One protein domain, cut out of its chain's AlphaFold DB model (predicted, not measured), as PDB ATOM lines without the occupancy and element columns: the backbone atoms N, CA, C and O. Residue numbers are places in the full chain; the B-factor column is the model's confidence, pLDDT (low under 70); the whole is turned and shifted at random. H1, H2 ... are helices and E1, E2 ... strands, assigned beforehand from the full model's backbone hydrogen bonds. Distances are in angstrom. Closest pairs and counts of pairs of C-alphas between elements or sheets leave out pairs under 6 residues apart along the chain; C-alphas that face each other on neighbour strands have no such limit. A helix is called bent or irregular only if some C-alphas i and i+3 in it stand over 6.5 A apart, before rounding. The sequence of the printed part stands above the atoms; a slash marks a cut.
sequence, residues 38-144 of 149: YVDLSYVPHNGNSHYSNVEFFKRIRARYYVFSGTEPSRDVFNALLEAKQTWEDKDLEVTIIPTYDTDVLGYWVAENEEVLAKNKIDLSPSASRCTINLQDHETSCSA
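Overview. This is residues 38 to 144 of the 149 residues of an uncharacterized protein of Laodelphax striatellus (UniProt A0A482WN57). A small, strongly twisted sheet of four parallel strands, E1 to E4, has two helices, H2 and H3, side by side over one face, and the short helix H1 packs on H2. From this body a hairpin of two short strands, E5 and E6, sticks out as an arm and makes the length of the whole. The printed part has 107 residues, with three named helices and six named strands in the order E1 H1 E2 H2 E3 H3 E4 E5 E6; the class is mixed, helices and strands. The large sheet runs E1 E2 E3 E4, parallel, and E5 and E6 are antiparallel. It is compact by its radius of gyration of the C-alphas, 14.8 A, yet elongated, with spans of 49 by 27 by 26 A.

Arrangement. E1, residues 38 to 43, is an edge strand beside E2, residues 61 to 68, with N 42 and O 65 at 2.9 A. E2 bends by 103 degrees at residue 64. E2 and E3, residues 95 to 99, are parallel neighbours, with N 96 and O 64 at 2.8 A. E3 and the edge strand E4, residues 122 to 124, are parallel too, with N 97 and O 123 at 2.8 A. H1, residues 55 to 60, is not on the sheet. H1 touches H2, residues 75 to 87, at a steep tilt of 48 degrees, with closest C-alphas Val 55 and Ala 80 at 4.4 A. H2 is on the sheet at a height of 9.8 A and runs along the strands, at 5 degrees to E3 on the local plane. H3, residues 104 to 119, is on the sheet and touches H2 at a shallow tilt of 12 degrees, the same way, with closest C-alphas Arg 75 and Val 105 at 6.9 A. E1 H1 E2, E2 H2 E3 and E3 H3 E4 are strand-helix-strand units, parallel neighbour strands with a helix between, with right-handed crossovers. H2 and H3 on one face of the sheet make two layers. Every O i to N i+4 pair is within hydrogen-bond range in H1 and H2; in H3 10 of 12 are. E5, residues 132 to 134, and E6, residues 141 to 143, form a hairpin, with N 133 and O 142 at 2.9 A; both are apart from E4, for instance.

Along the chain. E1 begins at C-alpha 38 (-32.195, 29.694, 32.193) and is 13.2 A long; H1 is 8.8 A, E2 14.4 A, H2 18.7 A and E3 12.8 A. H3, 22.9 A, is irregular, with C-alphas 112 and 115 8.5 A apart, and has a kink of 70 degrees near residue 113. E4 is 6.9 A and E5 6.7 A; E6, 6.9 A, ends at C-alpha 143 (-18.359, 21.323, 54.992).

Size, cuts and confidence. The farthest C-alphas, Glu 89 and His 138, are 49.0 A apart. The printed part has no cut, and the link from E1 to H1, 11 residues, is long. The mean pLDDT of the printed part is 93.8; residues 138 to 139 are under 70.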
ATOM      1  N   TYR A  38     -31.818  30.119  30.855       95.88
ATOM      2  CA  TYR A  38     -32.195  29.694  32.193       95.88
ATOM      3  C   TYR A  38     -31.334  28.522  32.638       95.88
ATOM      4  O   TYR A  38     -31.123  27.576  31.878       95.88
ATOM      5  N   VAL A  39     -30.846  28.602  33.868       97.06
ATOM      6  CA  VAL A  39     -30.118  27.525  34.541       97.06
ATOM      7  C   VAL A  39     -30.611  27.423  35.975       97.06
ATOM      8  O   VAL A  39     -31.047  28.415  36.551       97.06
ATOM      9  N   ASP A  40     -30.511  26.254  36.593       96.06
ATOM     10  CA  ASP A  40     -30.875  26.163  38.007       96.06
ATOM     11  C   ASP A  40     -29.837  26.874  38.879       96.06
ATOM     12  O   ASP A  40     -30.193  27.597  39.803       96.06
ATOM     13  N   LEU A  41     -28.548  26.747  38.549       96.94
ATOM     14  CA  LEU A  41     -27.452  27.316  39.327       96.94
ATOM     15  C   LEU A  41     -26.384  27.959  38.440       96.94
ATOM     16  O   LEU A  41     -25.968  27.389  37.432       96.94
ATOM     17  N   SER A  42     -25.886  29.123  38.859       97.50
ATOM     18  CA  SER A  42     -24.731  29.794  38.264       97.50
ATOM     19  C   SER A  42     -23.791  30.312  39.345       97.50
ATOM     20  O   SER A  42     -24.212  30.971  40.290       97.50
ATOM     21  N   TYR A  43     -22.489  30.112  39.163       96.94
ATOM     22  CA  TYR A  43     -21.498  30.896  39.897       96.94
ATOM     23  C   TYR A  43     -21.432  32.306  39.320       96.94
ATOM     24  O   TYR A  43     -21.549  32.495  38.104       96.94
ATOM     25  N   VAL A  44     -21.232  33.294  40.186       96.75
ATOM     26  CA  VAL A  44     -20.963  34.666  39.764       96.75
ATOM     27  C   VAL A  44     -19.512  34.747  39.264       96.75
ATOM     28  O   VAL A  44     -18.592  34.393  40.007       96.75
ATOM     29  N   PRO A  45     -19.271  35.175  38.009       94.88
ATOM     30  CA  PRO A  45     -17.935  35.191  37.429       94.88
ATOM     31  C   PRO A  45     -16.921  36.002  38.235       94.88
ATOM     32  O   PRO A  45     -17.248  37.013  38.851       94.88
ATOM     33  N   HIS A  46     -15.659  35.573  38.173       92.94
ATOM     34  CA  HIS A  46     -14.512  36.312  38.705       92.94
ATOM     35  C   HIS A  46     -14.731  36.842  40.137       92.94
ATOM     36  O   HIS A  46     -14.398  37.984  40.444       92.94
ATOM     37  N   ASN A  47     -15.318  36.005  41.000       90.25
ATOM     38  CA  ASN A  47     -15.574  36.293  42.412       90.25
ATOM     39  C   ASN A  47     -16.462  37.525  42.667       90.25
ATOM     40  O   ASN A  47     -16.334  38.164  43.706       90.25
ATOM     41  N   GLY A  48     -17.365  37.865  41.739       88.38
ATOM     42  CA  GLY A  48     -18.224  39.043  41.889       88.38
ATOM     43  C   GLY A  48     -17.511  40.347  41.549       88.38
ATOM     44  O   GLY A  48     -17.751  41.378  42.170       88.38
ATOM     45  N   ASN A  49     -16.625  40.316  40.557       89.56
ATOM     46  CA  ASN A  49     -16.054  41.532  39.996       89.56
ATOM     47  C   ASN A  49     -17.074  42.222  39.074       89.56
ATOM     48  O   ASN A  49     -17.544  41.624  38.104       89.56
ATOM     49  N   SER A  50     -17.371  43.497  39.331       90.38
ATOM     50  CA  SER A  50     -18.401  44.268  38.616       90.38
ATOM     51  C   SER A  50     -18.145  44.438  37.118       90.38
ATOM     52  O   SER A  50     -19.094  44.602  36.355       90.38
ATOM     53  N   HIS A  51     -16.896  44.322  36.658       92.25
ATOM     54  CA  HIS A  51     -16.595  44.333  35.229       92.25
ATOM     55  C   HIS A  51     -17.218  43.128  34.505       92.25
ATOM     56  O   HIS A  51     -17.766  43.274  33.412       92.25
ATOM     57  N   TYR A  52     -17.168  41.949  35.130       91.44
ATOM     58  CA  TYR A  52     -17.634  40.683  34.552       91.44
ATOM     59  C   TYR A  52     -19.049  40.301  35.003       91.44
ATOM     60  O   TYR A  52     -19.749  39.578  34.296       91.44
ATOM     61  N   SER A  53     -19.472  40.789  36.166       95.00
ATOM     62  CA  SER A  53     -20.754  40.487  36.811       95.00
ATOM     63  C   SER A  53     -21.630  41.734  36.885       95.00
ATOM     64  O   SER A  53     -22.058  42.162  37.953       95.00
ATOM     65  N   ASN A  54     -21.857  42.350  35.728       96.06
ATOM     66  CA  ASN A  54     -22.722  43.516  35.577       96.06
ATOM     67  C   ASN A  54     -24.170  43.114  35.241       96.06
ATOM     68  O   ASN A  54     -24.502  41.938  35.089       96.06
ATOM     69  N   VAL A  55     -25.037  44.112  35.081       97.50
ATOM     70  CA  VAL A  55     -26.470  43.939  34.795       97.50
ATOM     71  C   VAL A  55     -26.710  43.058  33.563       97.50
ATOM     72  O   VAL A  55     -27.612  42.221  33.550       97.50
ATOM     73  N   GLU A  56     -25.888  43.197  32.521       96.06
ATOM     74  CA  GLU A  56     -26.052  42.439  31.278       96.06
ATOM     75  C   GLU A  56     -25.742  40.950  31.455       96.06
ATOM     76  O   GLU A  56     -26.371  40.119  30.796       96.06
ATOM     77  N   PHE A  57     -24.833  40.593  32.368       96.31
ATOM     78  CA  PHE A  57     -24.619  39.197  32.749       96.31
ATOM     79  C   PHE A  57     -25.903  38.597  33.334       96.31
ATOM     80  O   PHE A  57     -26.382  37.584  32.830       96.31
ATOM     81  N   PHE A  58     -26.511  39.260  34.321       97.69
ATOM     82  CA  PHE A  58     -27.718  38.771  34.999       97.69
ATOM     83  C   PHE A  58     -28.987  38.841  34.133       97.69
ATOM     84  O   PHE A  58     -29.931  38.082  34.341       97.69
ATOM     85  N   LYS A  59     -29.034  39.709  33.116       96.88
ATOM     86  CA  LYS A  59     -30.107  39.677  32.107       96.88
ATOM     87  C   LYS A  59     -30.004  38.458  31.192       96.88
ATOM     88  O   LYS A  59     -31.038  37.928  30.783       96.88
ATOM     89  N   ARG A  60     -28.777  38.044  30.853       96.31
ATOM     90  CA  ARG A  60     -28.488  36.950  29.910       96.31
ATOM     91  C   ARG A  60     -28.481  35.583  30.575       96.31
ATOM     92  O   ARG A  60     -29.026  34.649  30.010       96.31
ATOM     93  N   ILE A  61     -27.854  35.446  31.733       97.62
ATOM     94  CA  ILE A  61     -27.823  34.199  32.494       97.62
ATOM     95  C   ILE A  61     -28.775  34.387  33.654       97.62
ATOM     96  O   ILE A  61     -28.438  35.113  34.582       97.62
ATOM     97  N   ARG A  62     -29.950  33.764  33.574       97.62
ATOM     98  CA  ARG A  62     -31.002  33.830  34.588       97.62
ATOM     99  C   ARG A  62     -30.972  32.531  35.383       97.62
ATOM    100  O   ARG A  62     -31.252  31.473  34.825       97.62
ATOM    101  N   ALA A  63     -30.576  32.602  36.647       97.94
ATOM    102  CA  ALA A  63     -30.421  31.429  37.495       97.94
ATOM    103  C   ALA A  63     -31.383  31.456  38.679       97.94
ATOM    104  O   ALA A  63     -31.630  32.530  39.229       97.94
ATOM    105  N   ARG A  64     -31.863  30.280  39.100       97.31
ATOM    106  CA  ARG A  64     -32.579  30.154  40.378       97.31
ATOM    107  C   ARG A  64     -31.627  30.334  41.560       97.31
ATOM    108  O   ARG A  64     -31.999  30.943  42.550       97.31
ATOM    109  N   TYR A  65     -30.378  29.889  41.433       98.19
ATOM    110  CA  TYR A  65     -29.331  30.040  42.445       98.19
ATOM    111  C   TYR A  65     -28.106  30.761  41.879       98.19
ATOM    112  O   TYR A  65     -27.477  30.268  40.938       98.19
ATOM    113  N   TYR A  66     -27.711  31.884  42.483       97.94
ATOM    114  CA  TYR A  66     -26.421  32.522  42.201       97.94
ATOM    115  C   TYR A  66     -25.450  32.320  43.353       97.94
ATOM    116  O   TYR A  66     -25.675  32.813  44.456       97.94
ATOM    117  N   VAL A  67     -24.335  31.643  43.082       97.38
ATOM    118  CA  VAL A  67     -23.276  31.427  44.070       97.38
ATOM    119  C   VAL A  67     -22.262  32.562  44.001       97.38
ATOM    120  O   VAL A  67     -21.553  32.723  43.004       97.38
ATOM    121  N   PHE A  68     -22.164  33.329  45.083       96.75
ATOM    122  CA  PHE A  68     -21.162  34.372  45.271       96.75
ATOM    123  C   PHE A  68     -19.962  33.780  46.017       96.75
ATOM    124  O   PHE A  68     -19.986  33.606  47.236       96.75
ATOM    125  N   SER A  69     -18.912  33.434  45.266       92.62
ATOM    126  CA  SER A  69     -17.706  32.767  45.783       92.62
ATOM    127  C   SER A  69     -16.639  33.703  46.352       92.62
ATOM    128  O   SER A  69     -15.692  33.236  46.979       92.62
ATOM    129  N   GLY A  70     -16.751  35.011  46.107       89.00
ATOM    130  CA  GLY A  70     -15.786  36.000  46.584       89.00
ATOM    131  C   GLY A  70     -15.879  36.240  48.089       89.00
ATOM    132  O   GLY A  70     -16.960  36.171  48.669       89.00
ATOM    133  N   THR A  71     -14.745  36.561  48.708       85.00
ATOM    134  CA  THR A  71     -14.673  37.000  50.111       85.00
ATOM    135  C   THR A  71     -15.141  38.441  50.298       85.00
ATOM    136  O   THR A  71     -15.560  38.799  51.389       85.00
ATOM    137  N   GLU A  72     -15.080  39.263  49.245       83.44
ATOM    138  CA  GLU A  72     -15.439  40.688  49.272       83.44
ATOM    139  C   GLU A  72     -16.179  41.097  47.981       83.44
ATOM    140  O   GLU A  72     -15.662  41.874  47.172       83.44
ATOM    141  N   PRO A  73     -17.372  40.539  47.710       83.12
ATOM    142  CA  PRO A  73     -18.176  40.975  46.573       83.12
ATOM    143  C   PRO A  73     -18.569  42.454  46.727       83.12
ATOM    144  O   PRO A  73     -19.025  42.886  47.787       83.12
ATOM    145  N   SER A  74     -18.413  43.239  45.656       88.25
ATOM    146  CA  SER A  74     -18.827  44.649  45.646       88.25
ATOM    147  C   SER A  74     -20.353  44.778  45.720       88.25
ATOM    148  O   SER A  74     -21.075  44.014  45.071       88.25
ATOM    149  N   ARG A  75     -20.841  45.824  46.410       94.00
ATOM    150  CA  ARG A  75     -22.255  46.253  46.358       94.00
ATOM    151  C   ARG A  75     -22.770  46.406  44.930       94.00
ATOM    152  O   ARG A  75     -23.929  46.097  44.673       94.00
ATOM    153  N   ASP A  76     -21.913  46.821  44.002       95.50
ATOM    154  CA  ASP A  76     -22.286  47.019  42.601       95.50
ATOM    155  C   ASP A  76     -22.813  45.738  41.950       95.50
ATOM    156  O   ASP A  76     -23.708  45.800  41.114       95.50
ATOM    157  N   VAL A  77     -22.294  44.569  42.337       96.31
ATOM    158  CA  VAL A  77     -22.735  43.294  41.753       96.31
ATOM    159  C   VAL A  77     -24.085  42.864  42.310       96.31
ATOM    160  O   VAL A  77     -24.921  42.359  41.560       96.31
ATOM    161  N   PHE A  78     -24.343  43.111  43.595       97.25
ATOM    162  CA  PHE A  78     -25.664  42.878  44.177       97.25
ATOM    163  C   PHE A  78     -26.712  43.818  43.569       97.25
ATOM    164  O   PHE A  78     -27.782  43.370  43.154       97.25
ATOM    165  N   ASN A  79     -26.363  45.098  43.408       98.00
ATOM    166  CA  ASN A  79     -27.187  46.071  42.694       98.00
ATOM    167  C   ASN A  79     -27.451  45.629  41.250       98.00
ATOM    168  O   ASN A  79     -28.587  45.691  40.789       98.00
ATOM    169  N   ALA A  80     -26.430  45.123  40.554       98.19
ATOM    170  CA  ALA A  80     -26.564  44.651  39.183       98.19
ATOM    171  C   ALA A  80     -27.518  43.454  39.050       98.19
ATOM    172  O   ALA A  80     -28.301  43.402  38.098       98.19
ATOM    173  N   LEU A  81     -27.478  42.504  39.993       98.25
ATOM    174  CA  LEU A  81     -28.431  41.392  40.050       98.25
ATOM    175  C   LEU A  81     -29.857  41.905  40.277       98.25
ATOM    176  O   LEU A  81     -30.772  41.510  39.553       98.25
ATOM    177  N   LEU A  82     -30.040  42.798  41.254       98.44
ATOM    178  CA  LEU A  82     -31.344  43.366  41.584       98.44
ATOM    179  C   LEU A  82     -31.944  44.136  40.399       98.44
ATOM    180  O   LEU A  82     -33.088  43.886  40.015       98.44
ATOM    181  N   GLU A  83     -31.161  45.021  39.782       98.31
ATOM    182  CA  GLU A  83     -31.563  45.781  38.595       98.31
ATOM    183  C   GLU A  83     -31.932  44.839  37.444       98.31
ATOM    184  O   GLU A  83     -32.990  44.975  36.829       98.31
ATOM    185  N   ALA A  84     -31.104  43.827  37.169       98.06
ATOM    186  CA  ALA A  84     -31.402  42.862  36.123       98.06
ATOM    187  C   ALA A  84     -32.705  42.102  36.401       98.06
ATOM    188  O   ALA A  84     -33.554  42.037  35.508       98.06
ATOM    189  N   LYS A  85     -32.913  41.593  37.624       98.12
ATOM    190  CA  LYS A  85     -34.134  40.868  38.014       98.12
ATOM    191  C   LYS A  85     -35.391  41.723  37.846       98.12
ATOM    192  O   LYS A  85     -36.417  41.237  37.366       98.12
ATOM    193  N   GLN A  86     -35.303  43.020  38.136       97.50
ATOM    194  CA  GLN A  86     -36.396  43.971  37.908       97.50
ATOM    195  C   GLN A  86     -36.757  44.141  36.425       97.50
ATOM    196  O   GLN A  86     -37.884  44.534  36.118       97.50
ATOM    197  N   THR A  87     -35.864  43.795  35.495       96.69
ATOM    198  CA  THR A  87     -36.135  43.842  34.046       96.69
ATOM    199  C   THR A  87     -36.647  42.528  33.455       96.69
ATOM    200  O   THR A  87     -37.096  42.530  32.312       96.69
ATOM    201  N   TRP A  88     -36.616  41.415  34.197       96.25
ATOM    202  CA  TRP A  88     -37.095  40.126  33.682       96.25
ATOM    203  C   TRP A  88     -38.604  40.167  33.422       96.25
ATOM    204  O   TRP A  88     -39.351  40.781  34.187       96.25
ATOM    205  N   GLU A  89     -39.046  39.533  32.335       94.19
ATOM    206  CA  GLU A  89     -40.451  39.530  31.917       94.19
ATOM    207  C   GLU A  89     -41.319  38.737  32.895       94.19
ATOM    208  O   GLU A  89     -42.392  39.191  33.284       94.19
ATOM    209  N   ASP A  90     -40.820  37.578  33.323       93.75
ATOM    210  CA  ASP A  90     -41.473  36.739  34.315       93.75
ATOM    211  C   ASP A  90     -41.094  37.205  35.729       93.75
ATOM    212  O   ASP A  90     -39.944  37.093  36.174       93.75
ATOM    213  N   LYS A  91     -42.079  37.786  36.421       93.75
ATOM    214  CA  LYS A  91     -41.936  38.285  37.794       93.75
ATOM    215  C   LYS A  91     -42.059  37.188  38.838       93.75
ATOM    216  O   LYS A  91     -41.648  37.418  39.974       93.75
ATOM    217  N   ASP A  92     -42.569  36.022  38.458       94.94
ATOM    218  CA  ASP A  92     -42.777  34.922  39.380       94.94
ATOM    219  C   ASP A  92     -41.534  34.072  39.600       94.94
ATOM    220  O   ASP A  92     -41.489  33.356  40.600       94.94
ATOM    221  N   LEU A  93     -40.520  34.209  38.739       95.88
ATOM    222  CA  LEU A  93     -39.228  33.554  38.904       95.88
ATOM    223  C   LEU A  93     -38.561  33.950  40.220       95.88
ATOM    224  O   LEU A  93     -38.369  35.134  40.502       95.88
ATOM    225  N   GLU A  94     -38.148  32.940  40.970       97.12
ATOM    226  CA  GLU A  94     -37.417  33.078  42.221       97.12
ATOM    227  C   GLU A  94     -35.911  33.073  41.962       97.12
ATOM    228  O   GLU A  94     -35.411  32.410  41.048       97.12
ATOM    229  N   VAL A  95     -35.191  33.839  42.773       98.31
ATOM    230  CA  VAL A  95     -33.732  33.885  42.778       98.31
ATOM    231  C   VAL A  95     -33.262  33.753  44.214       98.31
ATOM    232  O   VAL A  95     -33.736  34.464  45.086       98.31
ATOM    233  N   THR A  96     -32.271  32.912  44.463       98.31
ATOM    234  CA  THR A  96     -31.609  32.810  45.759       98.31
ATOM    235  C   THR A  96     -30.132  33.149  45.612       98.31
ATOM    236  O   THR A  96     -29.406  32.558  44.806       98.31
ATOM    237  N   ILE A  97     -29.674  34.108  46.411       97.75
ATOM    238  CA  ILE A  97     -28.258  34.428  46.577       97.75
ATOM    239  C   ILE A  97     -27.662  33.416  47.555       97.75
ATOM    240  O   ILE A  97     -28.138  33.293  48.681       97.75
ATOM    241  N   ILE A  98     -26.604  32.723  47.131       97.25
ATOM    242  CA  ILE A  98     -25.824  31.810  47.968       97.25
ATOM    243  C   ILE A  98     -24.444  32.423  48.205       97.25
ATOM    244  O   ILE A  98     -23.551  32.277  47.360       97.25
ATOM    245  N   PRO A  99     -24.237  33.138  49.321       96.38
ATOM    246  CA  PRO A  99     -22.916  33.626  49.670       96.38
ATOM    247  C   PRO A  99     -22.030  32.466  50.125       96.38
ATOM    248  O   PRO A  99     -22.464  31.551  50.820       96.38
ATOM    249  N   THR A 100     -20.755  32.488  49.746       95.69
ATOM    250  CA  THR A 100     -19.787  31.556  50.341       95.69
ATOM    251  C   THR A 100     -19.402  32.013  51.741       95.69
ATOM    252  O   THR A 100     -19.316  31.183  52.644       95.69
ATOM    253  N   TYR A 101     -19.236  33.319  51.947       93.75
ATOM    254  CA  TYR A 101     -18.822  33.917  53.213       93.75
ATOM    255  C   TYR A 101     -19.847  34.937  53.700       93.75
ATOM    256  O   TYR A 101     -20.414  35.681  52.897       93.75
ATOM    257  N   ASP A 102     -20.016  35.015  55.018       91.56
ATOM    258  CA  ASP A 102     -20.724  36.130  55.636       91.56
ATOM    259  C   ASP A 102     -19.838  37.375  55.536       91.56
ATOM    260  O   ASP A 102     -18.668  37.345  55.922       91.56
ATOM    261  N   THR A 103     -20.387  38.466  55.006       92.31
ATOM    262  CA  THR A 103     -19.683  39.749  54.905       92.31
ATOM    263  C   THR A 103     -20.586  40.866  55.399       92.31
ATOM    264  O   THR A 103     -21.792  40.857  55.135       92.31
ATOM    265  N   ASP A 104     -20.002  41.859  56.070       93.56
ATOM    266  CA  ASP A 104     -20.742  43.038  56.531       93.56
ATOM    267  C   ASP A 104     -21.405  43.764  55.353       93.56
ATOM    268  O   ASP A 104     -22.551  44.196  55.431       93.56
ATOM    269  N   VAL A 105     -20.707  43.826  54.214       93.69
ATOM    270  CA  VAL A 105     -21.202  44.439  52.975       93.69
ATOM    271  C   VAL A 105     -22.517  43.807  52.522       93.69
ATOM    272  O   VAL A 105     -23.461  44.540  52.221       93.69
ATOM    273  N   LEU A 106     -22.588  42.472  52.493       94.75
ATOM    274  CA  LEU A 106     -23.803  41.741  52.137       94.75
ATOM    275  C   LEU A 106     -24.908  41.961  53.173       94.75
ATOM    276  O   LEU A 106     -26.040  42.246  52.791       94.75
ATOM    277  N   GLY A 107     -24.578  41.874  54.464       95.06
ATOM    278  CA  GLY A 107     -25.543  42.082  55.546       95.06
ATOM    279  C   GLY A 107     -26.200  43.462  55.481       95.06
ATOM    280  O   GLY A 107     -27.426  43.566  55.483       95.06
ATOM    281  N   TYR A 108     -25.399  44.522  55.336       96.69
ATOM    282  CA  TYR A 108     -25.919  45.881  55.186       96.69
ATOM    283  C   TYR A 108     -26.723  46.057  53.900       96.69
ATOM    284  O   TYR A 108     -27.774  46.688  53.924       96.69
ATOM    285  N   TRP A 109     -26.256  45.501  52.780       97.06
ATOM    286  CA  TRP A 109     -26.973  45.616  51.513       97.06
ATOM    287  C   TRP A 109     -28.349  44.939  51.569       97.06
ATOM    288  O   TRP A 109     -29.321  45.510  51.085       97.06
ATOM    289  N   VAL A 110     -28.461  43.763  52.195       97.12
ATOM    290  CA  VAL A 110     -29.758  43.094  52.379       97.12
ATOM    291  C   VAL A 110     -30.681  43.916  53.268       97.12
ATOM    292  O   VAL A 110     -31.829  44.127  52.888       97.12
ATOM    293  N   ALA A 111     -30.183  44.437  54.392       97.44
ATOM    294  CA  ALA A 111     -30.979  45.282  55.282       97.44
ATOM    295  C   ALA A 111     -31.482  46.563  54.587       97.44
ATOM    296  O   ALA A 111     -32.620  46.973  54.785       97.44
ATOM    297  N   GLU A 112     -30.660  47.180  53.735       97.94
ATOM    298  CA  GLU A 112     -31.034  48.370  52.959       97.94
ATOM    299  C   GLU A 112     -32.092  48.083  51.875       97.94
ATOM    300  O   GLU A 112     -32.811  48.996  51.472       97.94
ATOM    301  N   ASN A 113     -32.185  46.842  51.383       97.94
ATOM    302  CA  ASN A 113     -32.994  46.486  50.211       97.94
ATOM    303  C   ASN A 113     -34.109  45.468  50.507       97.94
ATOM    304  O   ASN A 113     -34.747  44.999  49.565       97.94
ATOM    305  N   GLU A 114     -34.373  45.139  51.773       97.50
ATOM    306  CA  GLU A 114     -35.260  44.047  52.212       97.50
ATOM    307  C   GLU A 114     -36.613  44.024  51.476       97.50
ATOM    308  O   GLU A 114     -36.972  43.025  50.849       97.50
ATOM    309  N   GLU A 115     -37.333  45.150  51.457       98.06
ATOM    310  CA  GLU A 115     -38.636  45.253  50.786       98.06
ATOM    311  C   GLU A 115     -38.539  45.032  49.269       98.06
ATOM    312  O   GLU A 115     -39.417  44.426  48.642       98.06
ATOM    313  N   VAL A 116     -37.459  45.520  48.655       98.00
ATOM    314  CA  VAL A 116     -37.232  45.409  47.212       98.00
ATOM    315  C   VAL A 116     -36.867  43.972  46.844       98.00
ATOM    316  O   VAL A 116     -37.326  43.481  45.810       98.00
ATOM    317  N   LEU A 117     -36.093  43.282  47.686       98.19
ATOM    318  CA  LEU A 117     -35.758  41.868  47.522       98.19
ATOM    319  C   LEU A 117     -37.010  40.997  47.605       98.19
ATOM    320  O   LEU A 117     -37.287  40.248  46.664       98.19
ATOM    321  N   ALA A 118     -37.829  41.194  48.642       97.75
ATOM    322  CA  ALA A 118     -39.091  40.478  48.817       97.75
ATOM    323  C   ALA A 118     -40.029  40.680  47.614       97.75
ATOM    324  O   ALA A 118     -40.539  39.719  47.037       97.75
ATOM    325  N   LYS A 119     -40.191  41.928  47.151       97.81
ATOM    326  CA  LYS A 119     -41.018  42.247  45.974       97.81
ATOM    327  C   LYS A 119     -40.525  41.574  44.688       97.81
ATOM    328  O   LYS A 119     -41.332  41.280  43.809       97.81
ATOM    329  N   ASN A 120     -39.215  41.373  44.547       97.94
ATOM    330  CA  ASN A 120     -38.611  40.777  43.352       97.94
ATOM    331  C   ASN A 120     -38.363  39.266  43.473       97.94
ATOM    332  O   ASN A 120     -37.783  38.701  42.540       97.94
ATOM    333  N   LYS A 121     -38.826  38.628  44.562       98.25
ATOM    334  CA  LYS A 121     -38.598  37.210  44.885       98.25
ATOM    335  C   LYS A 121     -37.112  36.843  44.887       98.25
ATOM    336  O   LYS A 121     -36.691  35.898  44.217       98.25
ATOM    337  N   ILE A 122     -36.316  37.671  45.560       98.50
ATOM    338  CA  ILE A 122     -34.897  37.410  45.789       98.50
ATOM    339  C   ILE A 122     -34.708  37.028  47.252       98.50
ATOM    340  O   ILE A 122     -34.855  37.870  48.134       98.50
ATOM    341  N   ASP A 123     -34.332  35.779  47.484       97.69
ATOM    342  CA  ASP A 123     -34.010  35.249  48.800       97.69
ATOM    343  C   ASP A 123     -32.498  35.235  49.039       97.69
ATOM    344  O   ASP A 123     -31.688  35.175  48.107       97.69
ATOM    345  N   LEU A 124     -32.110  35.244  50.311       96.75
ATOM    346  CA  LEU A 124     -30.731  35.045  50.739       96.75
ATOM    347  C   LEU A 124     -30.625  33.723  51.502       96.75
ATOM    348  O   LEU A 124     -31.296  33.532  52.515       96.75
ATOM    349  N   SER A 125     -29.754  32.824  51.045       95.56
ATOM    350  CA  SER A 125     -29.457  31.600  51.782       95.56
ATOM    351  C   SER A 125     -28.394  31.820  52.863       95.56
ATOM    352  O   SER A 125     -27.614  32.773  52.783       95.56
ATOM    353  N   PRO A 126     -28.265  30.896  53.833       93.50
ATOM    354  CA  PRO A 126     -27.113  30.870  54.726       93.50
ATOM    355  C   PRO A 126     -25.798  30.768  53.948       93.50
ATOM    356  O   PRO A 126     -25.752  30.168  52.868       93.50
ATOM    357  N   SER A 127     -24.722  31.298  54.528       94.75
ATOM    358  CA  SER A 127     -23.391  31.197  53.932       94.75
ATOM    359  C   SER A 127     -22.887  29.764  53.857       94.75
ATOM    360  O   SER A 127     -22.837  29.054  54.864       94.75
ATOM    361  N   ALA A 128     -22.417  29.364  52.673       94.44
ATOM    362  CA  ALA A 128     -21.947  28.006  52.419       94.44
ATOM    363  C   ALA A 128     -20.755  27.599  53.301       94.44
ATOM    364  O   ALA A 128     -20.654  26.436  53.685       94.44
ATOM    365  N   SER A 129     -19.889  28.544  53.690       93.31
ATOM    366  CA  SER A 129     -18.766  28.293  54.613       93.31
ATOM    367  C   SER A 129     -19.193  27.841  56.012       93.31
ATOM    368  O   SER A 129     -18.397  27.227  56.719       93.31
ATOM    369  N   ARG A 130     -20.439  28.116  56.415       91.38
ATOM    370  CA  ARG A 130     -20.992  27.728  57.721       91.38
ATOM    371  C   ARG A 130     -21.841  26.465  57.658       91.38
ATOM    372  O   ARG A 130     -22.299  25.992  58.696       91.38
ATOM    373  N   CYS A 131     -22.064  25.925  56.465       90.94
ATOM    374  CA  CYS A 131     -22.880  24.738  56.281       90.94
ATOM    375  C   CYS A 131     -22.040  23.471  56.458       90.94
ATOM    376  O   CYS A 131     -20.980  23.304  55.847       90.94
ATOM    377  N   THR A 132     -22.537  22.561  57.291       91.50
ATOM    378  CA  THR A 132     -21.921  21.263  57.557       91.50
ATOM    379  C   THR A 132     -22.955  20.148  57.450       91.50
ATOM    380  O   THR A 132     -24.145  20.349  57.699       91.50
ATOM    381  N   ILE A 133     -22.498  18.957  57.071       90.31
ATOM    382  CA  ILE A 133     -23.273  17.717  57.153       90.31
ATOM    383  C   ILE A 133     -22.637  16.798  58.190       90.31
ATOM    384  O   ILE A 133     -21.411  16.709  58.267       90.31
ATOM    385  N   ASN A 134     -23.468  16.104  58.966       87.81
ATOM    386  CA  ASN A 134     -23.018  15.081  59.907       87.81
ATOM    387  C   ASN A 134     -23.041  13.714  59.220       87.81
ATOM    388  O   ASN A 134     -24.045  13.346  58.607       87.81
ATOM    389  N   LEU A 135     -21.947  12.961  59.329       87.06
ATOM    390  CA  LEU A 135     -21.858  11.595  58.817       87.06
ATOM    391  C   LEU A 135     -22.287  10.606  59.910       87.06
ATOM    392  O   LEU A 135     -21.871  10.742  61.059       87.06
ATOM    393  N   GLN A 136     -23.123   9.626  59.549       80.75
ATOM    394  CA  GLN A 136     -23.787   8.718  60.500       80.75
ATOM    395  C   GLN A 136     -22.814   7.863  61.330       80.75
ATOM    396  O   GLN A 136     -23.132   7.540  62.469       80.75
ATOM    397  N   ASP A 137     -21.627   7.555  60.800       74.75
ATOM    398  CA  ASP A 137     -20.774   6.496  61.357       74.75
ATOM    399  C   ASP A 137     -19.537   6.979  62.134       74.75
ATOM    400  O   ASP A 137     -18.802   6.151  62.669       74.75
ATOM    401  N   HIS A 138     -19.267   8.291  62.219       61.97
ATOM    402  CA  HIS A 138     -17.932   8.742  62.654       61.97
ATOM    403  C   HIS A 138     -17.836   9.960  63.592       61.97
ATOM    404  O   HIS A 138     -16.721  10.395  63.844       61.97
ATOM    405  N   GLU A 139     -18.923  10.548  64.112       66.81
ATOM    406  CA  GLU A 139     -18.864  11.877  64.785       66.81
ATOM    407  C   GLU A 139     -18.129  12.954  63.947       66.81
ATOM    408  O   GLU A 139     -17.726  14.009  64.434       66.81
ATOM    409  N   THR A 140     -17.948  12.709  62.648       82.81
ATOM    410  CA  THR A 140     -17.258  13.604  61.729       82.81
ATOM    411  C   THR A 140     -18.287  14.422  60.979       82.81
ATOM    412  O   THR A 140     -19.201  13.872  60.356       82.81
ATOM    413  N   SER A 141     -18.099  15.738  60.994       86.75
ATOM    414  CA  SER A 141     -18.797  16.645  60.093       86.75
ATOM    415  C   SER A 141     -17.887  17.055  58.939       86.75
ATOM    416  O   SER A 141     -16.661  17.049  59.051       86.75
ATOM    417  N   CYS A 142     -18.488  17.376  57.800       86.19
ATOM    418  CA  CYS A 142     -17.794  17.915  56.634       86.19
ATOM    419  C   CYS A 142     -18.515  19.170  56.154       86.19
ATOM    420  O   CYS A 142     -19.744  19.237  56.223       86.19
ATOM    421  N   SER A 143     -17.770  20.150  55.642       89.06
ATOM    422  CA  SER A 143     -18.359  21.323  54.992       89.06
ATOM    423  C   SER A 143     -19.111  20.894  53.738       89.06
ATOM    424  O   SER A 143     -18.538  20.267  52.846       89.06
ATOM    425  N   ALA A 144     -20.395  21.225  53.669       88.44
ATOM    426  CA  ALA A 144     -21.238  20.929  52.522       88.44
ATOM    427  C   ALA A 144     -22.464  21.838  52.536       88.44
ATOM    428  O   ALA A 144     -23.026  22.120  53.591       88.44
TER     429      ALA A 144